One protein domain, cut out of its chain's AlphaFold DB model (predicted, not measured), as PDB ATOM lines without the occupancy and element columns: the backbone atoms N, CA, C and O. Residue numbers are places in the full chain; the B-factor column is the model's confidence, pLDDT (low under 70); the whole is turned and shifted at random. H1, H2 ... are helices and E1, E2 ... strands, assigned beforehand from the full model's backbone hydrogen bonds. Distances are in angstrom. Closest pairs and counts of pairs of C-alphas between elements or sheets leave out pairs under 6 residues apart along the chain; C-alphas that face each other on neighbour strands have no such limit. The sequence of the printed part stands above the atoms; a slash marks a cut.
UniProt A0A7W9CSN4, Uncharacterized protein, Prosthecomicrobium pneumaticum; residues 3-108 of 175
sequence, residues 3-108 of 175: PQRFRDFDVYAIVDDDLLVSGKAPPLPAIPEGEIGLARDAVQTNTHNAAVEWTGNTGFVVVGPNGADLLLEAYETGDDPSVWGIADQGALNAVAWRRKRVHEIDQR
ATOM      1  N   PRO A   3      18.727  -3.300 -13.503       73.00
ATOM      2  CA  PRO A   3      17.760  -2.500 -12.743       73.00
ATOM      3  C   PRO A   3      18.362  -1.766 -11.538       73.00
ATOM      4  O   PRO A   3      17.929  -0.680 -11.178       73.00
ATOM      5  N   GLN A   4      19.431  -2.296 -10.931       77.19
ATOM      6  CA  GLN A   4      20.117  -1.604  -9.832       77.19
ATOM      7  C   GLN A   4      20.833  -0.327 -10.288       77.19
ATOM      8  O   GLN A   4      21.022   0.569  -9.463       77.19
ATOM      9  N   ARG A   5      21.270  -0.278 -11.557       82.38
ATOM     10  CA  ARG A   5      21.990   0.855 -12.160       82.38
ATOM     11  C   ARG A   5      21.062   1.860 -12.842       82.38
ATOM     12  O   ARG A   5      21.440   3.018 -12.949       82.38
ATOM     13  N   PHE A   6      19.879   1.430 -13.273       84.00
ATOM     14  CA  PHE A   6      18.928   2.234 -14.044       84.00
ATOM     15  C   PHE A   6      17.553   2.261 -13.369       84.00
ATOM     16  O   PHE A   6      16.565   1.882 -13.976       84.00
ATOM     17  N   ARG A   7      17.496   2.683 -12.101       78.81
ATOM     18  CA  ARG A   7      16.297   2.562 -11.246       78.81
ATOM     19  C   ARG A   7      15.113   3.434 -11.666       78.81
ATOM     20  O   ARG A   7      14.003   3.168 -11.228       78.81
ATOM     21  N   ASP A   8      15.357   4.448 -12.490       85.25
ATOM     22  CA  ASP A   8      14.342   5.418 -12.916       85.25
ATOM     23  C   ASP A   8      13.483   4.912 -14.090       85.25
ATOM     24  O   ASP A   8      12.643   5.645 -14.605       85.25
ATOM     25  N   PHE A   9      13.713   3.677 -14.546       87.06
ATOM     26  CA  PHE A   9      12.922   3.047 -15.596       87.06
ATOM     27  C   PHE A   9      11.878   2.111 -14.987       87.06
ATOM     28  O   PHE A   9      12.208   1.225 -14.196       87.06
ATOM     29  N   ASP A  10      10.627   2.276 -15.412       87.62
ATOM     30  CA  ASP A  10       9.520   1.410 -14.997       87.62
ATOM     31  C   ASP A  10       9.544   0.064 -15.732       87.62
ATOM     32  O   ASP A  10       9.181  -0.967 -15.178       87.62
ATOM     33  N   VAL A  11       9.986   0.065 -16.990       92.56
ATOM     34  CA  VAL A  11       9.965  -1.103 -17.875       92.56
ATOM     35  C   VAL A  11      11.365  -1.358 -18.405       92.56
ATOM     36  O   VAL A  11      12.050  -0.435 -18.853       92.56
ATOM     37  N   TYR A  12      11.771  -2.625 -18.402       92.94
ATOM     38  CA  TYR A  12      13.061  -3.056 -18.934       92.94
ATOM     39  C   TYR A  12      12.842  -4.060 -20.058       92.94
ATOM     40  O   TYR A  12      12.041  -4.979 -19.921       92.94
ATOM     41  N   ALA A  13      13.596  -3.911 -21.143       94.44
ATOM     42  CA  ALA A  13      13.786  -4.965 -22.127       94.44
ATOM     43  C   ALA A  13      15.235  -5.441 -22.032       94.44
ATOM     44  O   ALA A  13      16.162  -4.634 -22.140       94.44
ATOM     45  N   ILE A  14      15.425  -6.735 -21.798       93.81
ATOM     46  CA  ILE A  14      16.731  -7.390 -21.824       93.81
ATOM     47  C   ILE A  14      16.756  -8.264 -23.067       93.81
ATOM     48  O   ILE A  14      15.828  -9.036 -23.310       93.81
ATOM     49  N   VAL A  15      17.793  -8.078 -23.872       94.94
ATOM     50  CA  VAL A  15      17.954  -8.732 -25.164       94.94
ATOM     51  C   VAL A  15      19.388  -9.228 -25.242       94.94
ATOM     52  O   VAL A  15      20.310  -8.436 -25.024       94.94
ATOM     53  N   ASP A  16      19.561 -10.514 -25.533       93.25
ATOM     54  CA  ASP A  16      20.883 -11.097 -25.757       93.25
ATOM     55  C   ASP A  16      21.572 -10.434 -26.956       93.25
ATOM     56  O   ASP A  16      20.937  -9.968 -27.907       93.25
ATOM     57  N   ASP A  17      22.903 -10.387 -26.923       92.81
ATOM     58  CA  ASP A  17      23.709  -9.757 -27.973       92.81
ATOM     59  C   ASP A  17      23.702 -10.541 -29.297       92.81
ATOM     60  O   ASP A  17      24.085 -10.006 -30.343       92.81
ATOM     61  N   ASP A  18      23.235 -11.786 -29.269       91.62
ATOM     62  CA  ASP A  18      23.041 -12.652 -30.424       91.62
ATOM     63  C   ASP A  18      21.566 -12.764 -30.862       91.62
ATOM     64  O   ASP A  18      21.248 -13.542 -31.766       91.62
ATOM     65  N   LEU A  19      20.665 -11.940 -30.314       94.69
ATOM     66  CA  LEU A  19      19.283 -11.844 -30.776       94.69
ATOM     67  C   LEU A  19      19.110 -10.702 -31.786       94.69
ATOM     68  O   LEU A  19      19.316  -9.522 -31.503       94.69
ATOM     69  N   LEU A  20      18.663 -11.053 -32.992       95.00
ATOM     70  CA  LEU A  20      18.340 -10.089 -34.041       95.00
ATOM     71  C   LEU A  20      16.863  -9.699 -33.986       95.00
ATOM     72  O   LEU A  20      15.994 -10.557 -34.139       95.00
ATOM     73  N   VAL A  21      16.576  -8.403 -33.846       95.56
ATOM     74  CA  VAL A  21      15.205  -7.872 -33.869       95.56
ATOM     75  C   VAL A  21      14.862  -7.324 -35.255       95.56
ATOM     76  O   VAL A  21      15.592  -6.523 -35.840       95.56
ATOM     77  N   SER A  22      13.725  -7.752 -35.793       95.75
ATOM     78  CA  SER A  22      13.183  -7.294 -37.067       95.75
ATOM     79  C   SER A  22      12.759  -5.829 -36.990       95.75
ATOM     80  O   SER A  22      12.028  -5.432 -36.087       95.75
ATOM     81  N   GLY A  23      13.085  -5.037 -38.015       94.69
ATOM     82  CA  GLY A  23      12.557  -3.671 -38.158       94.69
ATOM     83  C   GLY A  23      11.036  -3.604 -38.374       94.69
ATOM     84  O   GLY A  23      10.469  -2.518 -38.395       94.69
ATOM     85  N   LYS A  24      10.375  -4.756 -38.556       94.94
ATOM     86  CA  LYS A  24       8.911  -4.893 -38.629       94.94
ATOM     87  C   LYS A  24       8.300  -5.425 -37.329       94.94
ATOM     88  O   LYS A  24       7.116  -5.761 -37.323       94.94
ATOM     89  N   ALA A  25       9.099  -5.587 -36.272       96.56
ATOM     90  CA  ALA A  25       8.588  -5.998 -34.975       96.56
ATOM     91  C   ALA A  25       7.522  -4.996 -34.493       96.56
ATOM     92  O   ALA A  25       7.666  -3.790 -34.724       96.56
ATOM     93  N   PRO A  26       6.436  -5.467 -33.857       96.44
ATOM     94  CA  PRO A  26       5.478  -4.576 -33.227       96.44
ATOM     95  C   PRO A  26       6.135  -3.868 -32.030       96.44
ATOM     96  O   PRO A  26       7.256  -4.207 -31.644       96.44
ATOM     97  N   PRO A  27       5.446  -2.899 -31.404       96.06
ATOM     98  CA  PRO A  27       5.861  -2.390 -30.103       96.06
ATOM     99  C   PRO A  27       6.080  -3.526 -29.095       96.06
ATOM    100  O   PRO A  27       5.454  -4.585 -29.208       96.06
ATOM    101  N   LEU A  28       6.949  -3.290 -28.108       95.00
ATOM    102  CA  LEU A  28       7.206  -4.251 -27.034       95.00
ATOM    103  C   LEU A  28       5.888  -4.733 -26.399       95.00
ATOM    104  O   LEU A  28       4.978  -3.918 -26.212       95.00
ATOM    105  N   PRO A  29       5.774  -6.029 -26.052       95.62
ATOM    106  CA  PRO A  29       4.615  -6.543 -25.337       95.62
ATOM    107  C   PRO A  29       4.368  -5.758 -24.047       95.62
ATOM    108  O   PRO A  29       5.299  -5.493 -23.288       95.62
ATOM    109  N   ALA A  30       3.108  -5.414 -23.787       96.44
ATOM    110  CA  ALA A  30       2.715  -4.848 -22.506       96.44
ATOM    111  C   ALA A  30       2.697  -5.964 -21.456       96.44
ATOM    112  O   ALA A  30       1.927  -6.915 -21.584       96.44
ATOM    113  N   ILE A  31       3.548  -5.844 -20.440       97.88
ATOM    114  CA  ILE A  31       3.631  -6.799 -19.335       97.88
ATOM    115  C   ILE A  31       2.887  -6.224 -18.129       97.88
ATOM    116  O   ILE A  31       3.083  -5.040 -17.827       97.88
ATOM    117  N   PRO A  32       2.037  -7.014 -17.446       97.81
ATOM    118  CA  PRO A  32       1.357  -6.559 -16.244       97.81
ATOM    119  C   PRO A  32       2.325  -6.078 -15.160       97.81
ATOM    120  O   PRO A  32       3.494  -6.467 -15.107       97.81
ATOM    121  N   GLU A  33       1.817  -5.227 -14.272       96.75
ATOM    122  CA  GLU A  33       2.588  -4.751 -13.130       96.75
ATOM    123  C   GLU A  33       3.064  -5.923 -12.265       96.75
ATOM    124  O   GLU A  33       2.323  -6.845 -11.931       96.75
ATOM    125  N   GLY A  34       4.339  -5.875 -11.914       96.44
ATOM    126  CA  GLY A  34       5.047  -6.884 -11.162       96.44
ATOM    127  C   GLY A  34       5.442  -8.100 -11.996       96.44
ATOM    128  O   GLY A  34       6.205  -8.913 -11.495       96.44
ATOM    129  N   GLU A  35       4.990  -8.281 -13.228       98.31
ATOM    130  CA  GLU A  35       5.275  -9.510 -13.972       98.31
ATOM    131  C   GLU A  35       6.535  -9.414 -14.836       98.31
ATOM    132  O   GLU A  35       7.080  -8.337 -15.103       98.31
ATOM    133  N   ILE A  36       6.994 -10.579 -15.290       97.81
ATOM    134  CA  ILE A  36       8.038 -10.707 -16.298       97.81
ATOM    135  C   ILE A  36       7.530 -11.486 -17.510       97.81
ATOM    136  O   ILE A  36       7.012 -12.593 -17.393       97.81
ATOM    137  N   GLY A  37       7.674 -10.880 -18.680       98.31
ATOM    138  CA  GLY A  37       7.356 -11.437 -19.983       98.31
ATOM    139  C   GLY A  37       8.468 -12.331 -20.503       98.31
ATOM    140  O   GLY A  37       9.577 -11.850 -20.738       98.31
ATOM    141  N   LEU A  38       8.144 -13.603 -20.731       98.12
ATOM    142  CA  LEU A  38       9.038 -14.597 -21.321       98.12
ATOM    143  C   LEU A  38       8.351 -15.314 -22.485       98.12
ATOM    144  O   LEU A  38       7.174 -15.668 -22.416       98.12
ATOM    145  N   ALA A  39       9.093 -15.530 -23.565       97.31
ATOM    146  CA  ALA A  39       8.666 -16.398 -24.656       97.31
ATOM    147  C   ALA A  39       9.053 -17.840 -24.319       97.31
ATOM    148  O   ALA A  39      10.165 -18.079 -23.841       97.31
ATOM    149  N   ARG A  40       8.163 -18.805 -24.579       95.81
ATOM    150  CA  ARG A  40       8.454 -20.229 -24.347       95.81
ATOM    151  C   ARG A  40       9.729 -20.657 -25.073       95.81
ATOM    152  O   ARG A  40       9.893 -20.407 -26.266       95.81
ATOM    153  N   ASP A  41      10.593 -21.363 -24.355       92.00
ATOM    154  CA  ASP A  41      11.740 -22.052 -24.933       92.00
ATOM    155  C   ASP A  41      11.262 -23.156 -25.892       92.00
ATOM    156  O   ASP A  41      10.210 -23.772 -25.699       92.00
ATOM    157  N   ALA A  42      12.027 -23.442 -26.943       87.06
ATOM    158  CA  ALA A  42      11.677 -24.541 -27.839       87.06
ATOM    159  C   ALA A  42      11.800 -25.911 -27.140       87.06
ATOM    160  O   ALA A  42      11.128 -26.861 -27.538       87.06
ATOM    161  N   VAL A  43      12.636 -26.023 -26.104       85.25
ATOM    162  CA  VAL A  43      12.821 -27.216 -25.273       85.25
ATOM    163  C   VAL A  43      12.045 -27.057 -23.965       85.25
ATOM    164  O   VAL A  43      12.330 -26.183 -23.155       85.25
ATOM    165  N   GLN A  44      11.088 -27.955 -23.730       88.75
ATOM    166  CA  GLN A  44      10.242 -27.952 -22.524       88.75
ATOM    167  C   GLN A  44      10.406 -29.214 -21.660       88.75
ATOM    168  O   GLN A  44       9.914 -29.278 -20.541       88.75
ATOM    169  N   THR A  45      11.093 -30.243 -22.162       83.75
ATOM    170  CA  THR A  45      11.099 -31.594 -21.567       83.75
ATOM    171  C   THR A  45      12.074 -31.786 -20.409       83.75
ATOM    172  O   THR A  45      12.016 -32.812 -19.740       83.75
ATOM    173  N   ASN A  46      13.000 -30.848 -20.208       85.12
ATOM    174  CA  ASN A  46      14.116 -31.009 -19.269       85.12
ATOM    175  C   ASN A  46      13.855 -30.341 -17.910       85.12
ATOM    176  O   ASN A  46      14.696 -30.417 -17.021       85.12
ATOM    177  N   THR A  47      12.706 -29.684 -17.748       88.25
ATOM    178  CA  THR A  47      12.281 -29.125 -16.463       88.25
ATOM    179  C   THR A  47      11.617 -30.212 -15.634       88.25
ATOM    180  O   THR A  47      10.663 -30.853 -16.071       88.25
ATOM    181  N   HIS A  48      12.130 -30.418 -14.425       90.88
ATOM    182  CA  HIS A  48      11.620 -31.400 -13.467       90.88
ATOM    183  C   HIS A  48      10.898 -30.743 -12.284       90.88
ATOM    184  O   HIS A  48      10.250 -31.426 -11.492       90.88
ATOM    185  N   ASN A  49      10.995 -29.418 -12.162       91.56
ATOM    186  CA  ASN A  49      10.294 -28.650 -11.151       91.56
ATOM    187  C   ASN A  49       8.785 -28.598 -11.441       91.56
ATOM    188  O   ASN A  49       8.349 -27.977 -12.405       91.56
ATOM    189  N   ALA A  50       7.981 -29.210 -10.570       91.81
ATOM    190  CA  ALA A  50       6.528 -29.282 -10.734       91.81
ATOM    191  C   ALA A  50       5.810 -27.922 -10.633       91.81
ATOM    192  O   ALA A  50       4.651 -27.825 -11.023       91.81
ATOM    193  N   ALA A  51       6.466 -26.885 -10.099       92.62
ATOM    194  CA  ALA A  51       5.907 -25.535 -10.040       92.62
ATOM    195  C   ALA A  51       6.089 -24.748 -11.350       92.62
ATOM    196  O   ALA A  51       5.482 -23.691 -11.502       92.62
ATOM    197  N   VAL A  52       6.920 -25.239 -12.276       95.88
ATOM    198  CA  VAL A  52       7.206 -24.597 -13.564       95.88
ATOM    199  C   VAL A  52       6.392 -25.290 -14.654       95.88
ATOM    200  O   VAL A  52       6.746 -26.376 -15.106       95.88
ATOM    201  N   GLU A  53       5.293 -24.668 -15.090       96.12
ATOM    202  CA  GLU A  53       4.419 -25.260 -16.119       96.12
ATOM    203  C   GLU A  53       5.042 -25.204 -17.519       96.12
ATOM    204  O   GLU A  53       4.775 -26.052 -18.374       96.12
ATOM    205  N   TRP A  54       5.869 -24.190 -17.765       96.06
ATOM    206  CA  TRP A  54       6.667 -24.045 -18.972       96.06
ATOM    207  C   TRP A  54       7.901 -23.197 -18.695       96.06
ATOM    208  O   TRP A  54       7.927 -22.363 -17.794       96.06
ATOM    209  N   THR A  55       8.941 -23.426 -19.482       95.00
ATOM    210  CA  THR A  55      10.214 -22.717 -19.381       95.00
ATOM    211  C   THR A  55      10.290 -21.644 -20.452       95.00
ATOM    212  O   THR A  55      10.109 -21.934 -21.634       95.00
ATOM    213  N   GLY A  56      10.528 -20.404 -20.054       96.19
ATOM    214  CA  GLY A  56      10.818 -19.298 -20.952       96.19
ATOM    215  C   GLY A  56      12.298 -19.226 -21.303       96.19
ATOM    216  O   GLY A  56      13.138 -19.537 -20.461       96.19
ATOM    217  N   ASN A  57      12.614 -18.796 -22.521       94.25
ATOM    218  CA  ASN A  57      13.983 -18.507 -22.936       94.25
ATOM    219  C   ASN A  57      14.370 -17.069 -22.546       94.25
ATOM    220  O   ASN A  57      13.586 -16.147 -22.783       94.25
ATOM    221  N   THR A  58      15.559 -16.866 -21.968       94.75
ATOM    222  CA  THR A  58      16.008 -15.553 -21.457       94.75
ATOM    223  C   THR A  58      16.667 -14.641 -22.485       94.75
ATOM    224  O   THR A  58      16.947 -13.493 -22.158       94.75
ATOM    225  N   GLY A  59      16.812 -15.063 -23.747       94.25
ATOM    226  CA  GLY A  59      17.373 -14.188 -24.783       94.25
ATOM    227  C   GLY A  59      16.527 -12.961 -25.125       94.25
ATOM    228  O   GLY A  59      17.033 -11.990 -25.686       94.25
ATOM    229  N   PHE A  60      15.245 -12.973 -24.754       96.50
ATOM    230  CA  PHE A  60      14.363 -11.817 -24.798       96.50
ATOM    231  C   PHE A  60      13.453 -11.808 -23.573       96.50
ATOM    232  O   PHE A  60      12.606 -12.690 -23.408       96.50
ATOM    233  N   VAL A  61      13.600 -10.782 -22.741       97.12
ATOM    234  CA  VAL A  61      12.850 -10.615 -21.497       97.12
ATOM    235  C   VAL A  61      12.275  -9.211 -21.449       97.12
ATOM    236  O   VAL A  61      12.987  -8.234 -21.688       97.12
ATOM    237  N   VAL A  62      10.999  -9.096 -21.091       97.19
ATOM    238  CA  VAL A  62      10.368  -7.800 -20.817       97.19
ATOM    239  C   VAL A  62       9.918  -7.778 -19.369       97.19
ATOM    240  O   VAL A  62       9.182  -8.650 -18.934       97.19
ATOM    241  N   VAL A  63      10.353  -6.792 -18.603       96.44
ATOM    242  CA  VAL A  63       9.988  -6.643 -17.194       96.44
ATOM    243  C   VAL A  63       8.936  -5.554 -17.094       96.44
ATOM    244  O   VAL A  63       9.190  -4.429 -17.526       96.44
ATOM    245  N   GLY A  64       7.771  -5.889 -16.541       96.19
ATOM    246  CA  GLY A  64       6.722  -4.912 -16.276       96.19
ATOM    247  C   GLY A  64       7.100  -3.936 -15.154       96.19
ATOM    248  O   GLY A  64       8.082  -4.163 -14.434       96.19
ATOM    249  N   PRO A  65       6.303  -2.869 -14.959       95.00
ATOM    250  CA  PRO A  65       6.447  -1.954 -13.826       95.00
ATOM    251  C   PRO A  65       6.591  -2.717 -12.515       95.00
ATOM    252  O   PRO A  65       5.874  -3.685 -12.304       95.00
ATOM    253  N   ASN A  66       7.517  -2.331 -11.636       92.12
ATOM    254  CA  ASN A  66       7.747  -3.006 -10.348       92.12
ATOM    255  C   ASN A  66       8.129  -4.506 -10.435       92.12
ATOM    256  O   ASN A  66       8.105  -5.198  -9.423       92.12
ATOM    257  N   GLY A  67       8.505  -5.025 -11.613       94.19
ATOM    258  CA  GLY A  67       8.929  -6.423 -11.813       94.19
ATOM    259  C   GLY A  67      10.429  -6.686 -11.616       94.19
ATOM    260  O   GLY A  67      10.880  -7.831 -11.664       94.19
ATOM    261  N   ALA A  68      11.232  -5.636 -11.418       92.75
ATOM    262  CA  ALA A  68      12.694  -5.730 -11.369       92.75
ATOM    263  C   ALA A  68      13.241  -6.544 -10.181       92.75
ATOM    264  O   ALA A  68      14.383  -7.008 -10.229       92.75
ATOM    265  N   ASP A  69      12.444  -6.735  -9.131       93.19
ATOM    266  CA  ASP A  69      12.789  -7.575  -7.984       93.19
ATOM    267  C   ASP A  69      12.954  -9.052  -8.373       93.19
ATOM    268  O   ASP A  69      13.799  -9.735  -7.800       93.19
ATOM    269  N   LEU A  70      12.237  -9.524  -9.401       94.88
ATOM    270  CA  LEU A  70      12.364 -10.894  -9.911       94.88
ATOM    271  C   LEU A  70      13.750 -11.157 -10.510       94.88
ATOM    272  O   LEU A  70      14.340 -12.208 -10.268       94.88
ATOM    273  N   LEU A  71      14.295 -10.188 -11.256       93.12
ATOM    274  CA  LEU A  71      15.658 -10.267 -11.788       93.12
ATOM    275  C   LEU A  71      16.692 -10.255 -10.661       93.12
ATOM    276  O   LEU A  71      17.692 -10.972 -10.728       93.12
ATOM    277  N   LEU A  72      16.440  -9.437  -9.631       91.56
ATOM    278  CA  LEU A  72      17.322  -9.339  -8.477       91.56
ATOM    279  C   LEU A  72      17.429 -10.678  -7.750       91.56
ATOM    280  O   LEU A  72      18.524 -11.205  -7.564       91.56
ATOM    281  N   GLU A  73      16.275 -11.240  -7.417       93.31
ATOM    282  CA  GLU A  73      16.160 -12.516  -6.726       93.31
ATOM    283  C   GLU A  73      16.722 -13.675  -7.564       93.31
ATOM    284  O   GLU A  73      17.390 -14.551  -7.014       93.31
ATOM    285  N   ALA A  74      16.520 -13.679  -8.888       93.25
ATOM    286  CA  ALA A  74      17.080 -14.701  -9.777       93.25
ATOM    287  C   ALA A  74      18.616 -14.692  -9.773       93.25
ATOM    288  O   ALA A  74      19.246 -15.739  -9.641       93.25
ATOM    289  N   TYR A  75      19.234 -13.512  -9.843       90.81
ATOM    290  CA  TYR A  75      20.692 -13.383  -9.766       90.81
ATOM    291  C   TYR A  75      21.257 -13.818  -8.409       90.81
ATOM    292  O   TYR A  75      22.307 -14.453  -8.361       90.81
ATOM    293  N   GLU A  76      20.585 -13.459  -7.311       91.12
ATOM    294  CA  GLU A  76      21.005 -13.819  -5.952       91.12
ATOM    295  C   GLU A  76      20.844 -15.317  -5.676       91.12
ATOM    296  O   GLU A  76      21.680 -15.908  -4.995       91.12
ATOM    297  N   THR A  77      19.788 -15.929  -6.220       86.94
ATOM    298  CA  THR A  77      19.530 -17.370  -6.092       86.94
ATOM    299  C   THR A  77      20.555 -18.185  -6.882       86.94
ATOM    300  O   THR A  77      21.014 -19.221  -6.403       86.94
ATOM    301  N   GLY A  78      20.945 -17.706  -8.067       83.88
ATOM    302  CA  GLY A  78      21.766 -18.474  -8.995       83.88
ATOM    303  C   GLY A  78      20.980 -19.608  -9.657       83.88
ATOM    304  O   GLY A  78      19.765 -19.718  -9.499       83.88
ATOM    305  N   ASP A  79      21.683 -20.424 -10.441       84.19
ATOM    306  CA  ASP A  79      21.080 -21.466 -11.277       84.19
ATOM    307  C   ASP A  79      20.274 -22.497 -10.458       84.19
ATOM    308  O   ASP A  79      20.735 -22.979  -9.419       84.19
ATOM    309  N   ASP A  80      19.079 -22.850 -10.941       86.44
ATOM    310  CA  ASP A  80      18.223 -23.885 -10.354       86.44
ATOM    311  C   ASP A  80      18.287 -25.139 -11.241       86.44
ATOM    312  O   ASP A  80      17.644 -25.179 -12.294       86.44
ATOM    313  N   PRO A  81      18.993 -26.205 -10.817       86.88
ATOM    314  CA  PRO A  81      19.197 -27.392 -11.643       86.88
ATOM    315  C   PRO A  81      17.912 -28.203 -11.883       86.88
ATOM    316  O   PRO A  81      17.927 -29.150 -12.669       86.88
ATOM    317  N   SER A  82      16.809 -27.889 -11.192       89.00
ATOM    318  CA  SER A  82      15.504 -28.519 -11.418       89.00
ATOM    319  C   SER A  82      14.718 -27.892 -12.575       89.00
ATOM    320  O   SER A  82      13.718 -28.468 -13.020       89.00
ATOM    321  N   VAL A  83      15.161 -26.736 -13.075       90.12
ATOM    322  CA  VAL A  83      14.522 -25.987 -14.156       90.12
ATOM    323  C   VAL A  83      15.445 -25.952 -15.367       90.12
ATOM    324  O   VAL A  83      16.624 -25.632 -15.263       90.12
ATOM    325  N   TRP A  84      14.912 -26.292 -16.540       86.31
ATOM    326  CA  TRP A  84      15.669 -26.222 -17.783       86.31
ATOM    327  C   TRP A  84      16.133 -24.792 -18.056       86.31
ATOM    328  O   TRP A  84      15.358 -23.838 -17.999       86.31
ATOM    329  N   GLY A  85      17.395 -24.650 -18.424       80.31
ATOM    330  CA  GLY A  85      17.954 -23.363 -18.782       80.31
ATOM    331  C   GLY A  85      19.466 -23.383 -18.716       80.31
ATOM    332  O   GLY A  85      20.061 -24.239 -18.069       80.31
ATOM    333  N   ILE A  86      20.093 -22.453 -19.425       75.62
ATOM    334  CA  ILE A  86      21.521 -22.184 -19.284       75.62
ATOM    335  C   ILE A  86      21.649 -20.879 -18.504       75.62
ATOM    336  O   ILE A  86      20.926 -19.927 -18.783       75.62
ATOM    337  N   ALA A  87      22.588 -20.836 -17.560       79.00
ATOM    338  CA  ALA A  87      22.942 -19.641 -16.801       79.00
ATOM    339  C   ALA A  87      21.760 -19.025 -16.026       79.00
ATOM    340  O   ALA A  87      21.368 -19.545 -14.987       79.00
ATOM    341  N   ASP A  88      21.226 -17.897 -16.482       87.06
ATOM    342  CA  ASP A  88      20.179 -17.141 -15.794       87.06
ATOM    343  C   ASP A  88      18.767 -17.703 -16.023       87.06
ATOM    344  O   ASP A  88      17.856 -17.432 -15.238       87.06
ATOM    345  N   GLN A  89      18.586 -18.525 -17.061       91.44
ATOM    346  CA  GLN A  89      17.281 -19.036 -17.465       91.44
ATOM    347  C   GLN A  89      16.617 -19.909 -16.399       91.44
ATOM    348  O   GLN A  89      15.435 -19.705 -16.106       91.44
ATOM    349  N   GLY A  90      17.350 -20.856 -15.805       92.88
ATOM    350  CA  GLY A  90      16.807 -21.736 -14.765       92.88
ATOM    351  C   GLY A  90      16.355 -20.934 -13.544       92.88
ATOM    352  O   GLY A  90      15.205 -21.035 -13.108       92.88
ATOM    353  N   ALA A  91      17.232 -20.041 -13.078       94.44
ATOM    354  CA  ALA A  91      16.997 -19.159 -11.941       94.44
ATOM    355  C   ALA A  91      15.766 -18.260 -12.131       94.44
ATOM    356  O   ALA A  91      14.891 -18.190 -11.264       94.44
ATOM    357  N   LEU A  92      15.673 -17.583 -13.280       96.12
ATOM    358  CA  LEU A  92      14.595 -16.634 -13.539       96.12
ATOM    359  C   LEU A  92      13.237 -17.323 -13.639       96.12
ATOM    360  O   LEU A  92      12.266 -16.851 -13.047       96.12
ATOM    361  N   ASN A  93      13.173 -18.460 -14.335       97.38
ATOM    362  CA  ASN A  93      11.955 -19.258 -14.418       97.38
ATOM    363  C   ASN A  93      11.523 -19.752 -13.031       97.38
ATOM    364  O   ASN A  93      10.354 -19.609 -12.677       97.38
ATOM    365  N   ALA A  94      12.452 -20.268 -12.220       95.69
ATOM    366  CA  ALA A  94      12.153 -20.728 -10.865       95.69
ATOM    367  C   ALA A  94      11.542 -19.609 -10.001       95.69
ATOM    368  O   ALA A  94      10.512 -19.810  -9.350       95.69
ATOM    369  N   VAL A  95      12.140 -18.413 -10.024       96.38
ATOM    370  CA  VAL A  95      11.651 -17.242  -9.280       96.38
ATOM    371  C   VAL A  95      10.285 -16.790  -9.793       96.38
ATOM    372  O   VAL A  95       9.353 -16.649  -8.998       96.38
ATOM    373  N   ALA A  96      10.138 -16.593 -11.105       97.31
ATOM    374  CA  ALA A  96       8.906 -16.078 -11.696       97.31
ATOM    375  C   ALA A  96       7.710 -17.009 -11.432       97.31
ATOM    376  O   ALA A  96       6.639 -16.540 -11.037       97.31
ATOM    377  N   TRP A  97       7.907 -18.326 -11.547       97.62
ATOM    378  CA  TRP A  97       6.877 -19.323 -11.245       97.62
ATOM    379  C   TRP A  97       6.558 -19.428  -9.758       97.62
ATOM    380  O   TRP A  97       5.385 -19.395  -9.382       97.62
ATOM    381  N   ARG A  98       7.577 -19.466  -8.886       96.38
ATOM    382  CA  ARG A  98       7.382 -19.467  -7.424       96.38
ATOM    383  C   ARG A  98       6.553 -18.268  -6.969       96.38
ATOM    384  O   ARG A  98       5.717 -18.394  -6.075       96.38
ATOM    385  N   ARG A  99       6.782 -17.108  -7.586       97.12
ATOM    386  CA  ARG A  99       6.065 -15.861  -7.305       97.12
ATOM    387  C   ARG A  99       4.735 -15.736  -8.052       97.12
ATOM    388  O   ARG A  99       3.982 -14.822  -7.729       97.12
ATOM    389  N   LYS A 100       4.439 -16.629  -9.005       97.69
ATOM    390  CA  LYS A 100       3.287 -16.556  -9.923       97.69
ATOM    391  C   LYS A 100       3.223 -15.228 -10.686       97.69
ATOM    392  O   LYS A 100       2.158 -14.639 -10.827       97.69
ATOM    393  N   ARG A 101       4.384 -14.740 -11.126       98.12
ATOM    394  CA  ARG A 101       4.570 -13.441 -11.797       98.12
ATOM    395  C   ARG A 101       5.231 -13.612 -13.167       98.12
ATOM    396  O   ARG A 101       6.082 -12.817 -13.556       98.12
ATOM    397  N   VAL A 102       4.881 -14.688 -13.867       98.00
ATOM    398  CA  VAL A 102       5.349 -14.980 -15.225       98.00
ATOM    399  C   VAL A 102       4.235 -14.692 -16.224       98.00
ATOM    400  O   VAL A 102       3.107 -15.147 -16.057       98.00
ATOM    401  N   HIS A 103       4.578 -13.955 -17.271       98.44
ATOM    402  CA  HIS A 103       3.696 -13.619 -18.372       98.44
ATOM    403  C   HIS A 103       4.215 -14.274 -19.651       98.44
ATOM    404  O   HIS A 103       5.374 -14.088 -20.026       98.44
ATOM    405  N   GLU A 104       3.372 -15.039 -20.340       98.38
ATOM    406  CA  GLU A 104       3.749 -15.606 -21.634       98.38
ATOM    407  C   GLU A 104       3.641 -14.530 -22.722       98.38
ATOM    408  O   GLU A 104       2.555 -14.014 -22.986       98.38
ATOM    409  N   ILE A 105       4.759 -14.203 -23.373       98.12
ATOM    410  CA  ILE A 105       4.757 -13.374 -24.587       98.12
ATOM    411  C   ILE A 105       4.829 -14.249 -25.839       98.12
ATOM    412  O   ILE A 105       5.250 -15.405 -25.798       98.12
ATOM    413  N   ASP A 106       4.442 -13.678 -26.981       97.56
ATOM    414  CA  ASP A 106       4.468 -14.378 -28.267       97.56
ATOM    415  C   ASP A 106       5.870 -14.936 -28.564       97.56
ATOM    416  O   ASP A 106       6.857 -14.196 -28.594       97.56
ATOM    417  N   GLN A 107       5.942 -16.242 -28.836       95.94
ATOM    418  CA  GLN A 107       7.181 -16.966 -29.139       95.94
ATOM    419  C   GLN A 107       8.008 -16.337 -30.272       95.94
ATOM    420  O   GLN A 107       9.219 -16.538 -30.345       95.94
ATOM    421  N   ARG A 108       7.383 -15.550 -31.159       97.00
ATOM    422  CA  ARG A 108       8.072 -14.827 -32.232       97.00
ATOM    423  C   ARG A 108       9.062 -13.788 -31.723       97.00
ATOM    424  O   ARG A 108       9.930 -13.410 -32.502       97.00
TER     425      ARG A 108
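What this domain is: This is residues 3 to 108 of the 175 residues of an uncharacterized protein of Prosthecomicrobium pneumaticum (UniProt A0A7W9CSN4). A small, strongly twisted sheet of four strands, E1, E4, E3 and E5, makes a wall; helix H2 crosses over one face of it, and helix H1 packs steeply on H2 while only grazing the sheet with residues 68 to 71. E2 lies out from this body, and residues 22 to 35 and 41 to 55 are long loops with no named element. The printed part has 106 residues, with five named strands and two named helices in the order E1 E2 E3 E4 H1 H2 E5; the sheet runs E1 E4 E3 E5 and is mixed. The class is mixed, helices and strands, with under half of the residues in named elements. The whole is compact and rounded, with a radius of gyration of the C-alphas of 13.1 A and spans of 35 by 28 by 23 A.

How they stand to each other: From Pro 3, go along to the edge strand E1, residues 12 to 15, and look beside it for E4, residues 56 to 63. They are antiparallel at 155 degrees, with N 14 and O 61 2.9 A apart, within hydrogen-bond range. E4 bends by 105 degrees at residue 59. E2, residues 19 to 21, pairs with no named strand. E3, residues 36 to 40, forms a hairpin with E4, antiparallel at 154 degrees, with N 37 and O 62 at 2.7 A. E5, residues 102 to 105, is the other edge strand, parallel to E3 at 55 degrees, with N 103 and O 36 at 2.8 A. H2, residues 88 to 98, is on the sheet at a height over the sheet of 8.5 A. It lies over E4, where 5 of its C-alphas fall, and only just not over E5, where 2 fall; the closest C-alphas of H2 and E4, Thr 58 and Gln 89, are 5.4 A apart. It runs across the strands, only just, at 62 degrees to E4 on the local plane. H1, residues 68 to 77, touches H2 at a steep tilt of 66 degrees, opposite ways; their closest C-alphas, Ala 74 and Leu 92, are 4.9 A apart. In H1 and H2 every O i to N i+4 pair is within hydrogen-bond range.

Where its parts are: Find C-alpha 12 at (13.061, -3.056, -18.934), where E1 begins its 9.7 A; E2 then spans 6.5 A. E3 spans 12.5 A and E4 13.2 A. H1 starts at C-alpha 68, (12.694, -5.730, -11.369), and spans 14.5 A; H2 spans 15.5 A. E5 spans 9.5 A and ends at C-alpha 105, (4.757, -13.374, -24.587).

The domain as a whole: The two C-alphas farthest apart, those of Asp 8 and Thr 45, are 38.1 A apart. The links E2 to E3 and E3 to E4 are long. The printed part has no cut, its mean pLDDT is 92.5, and no printed residue is under 70.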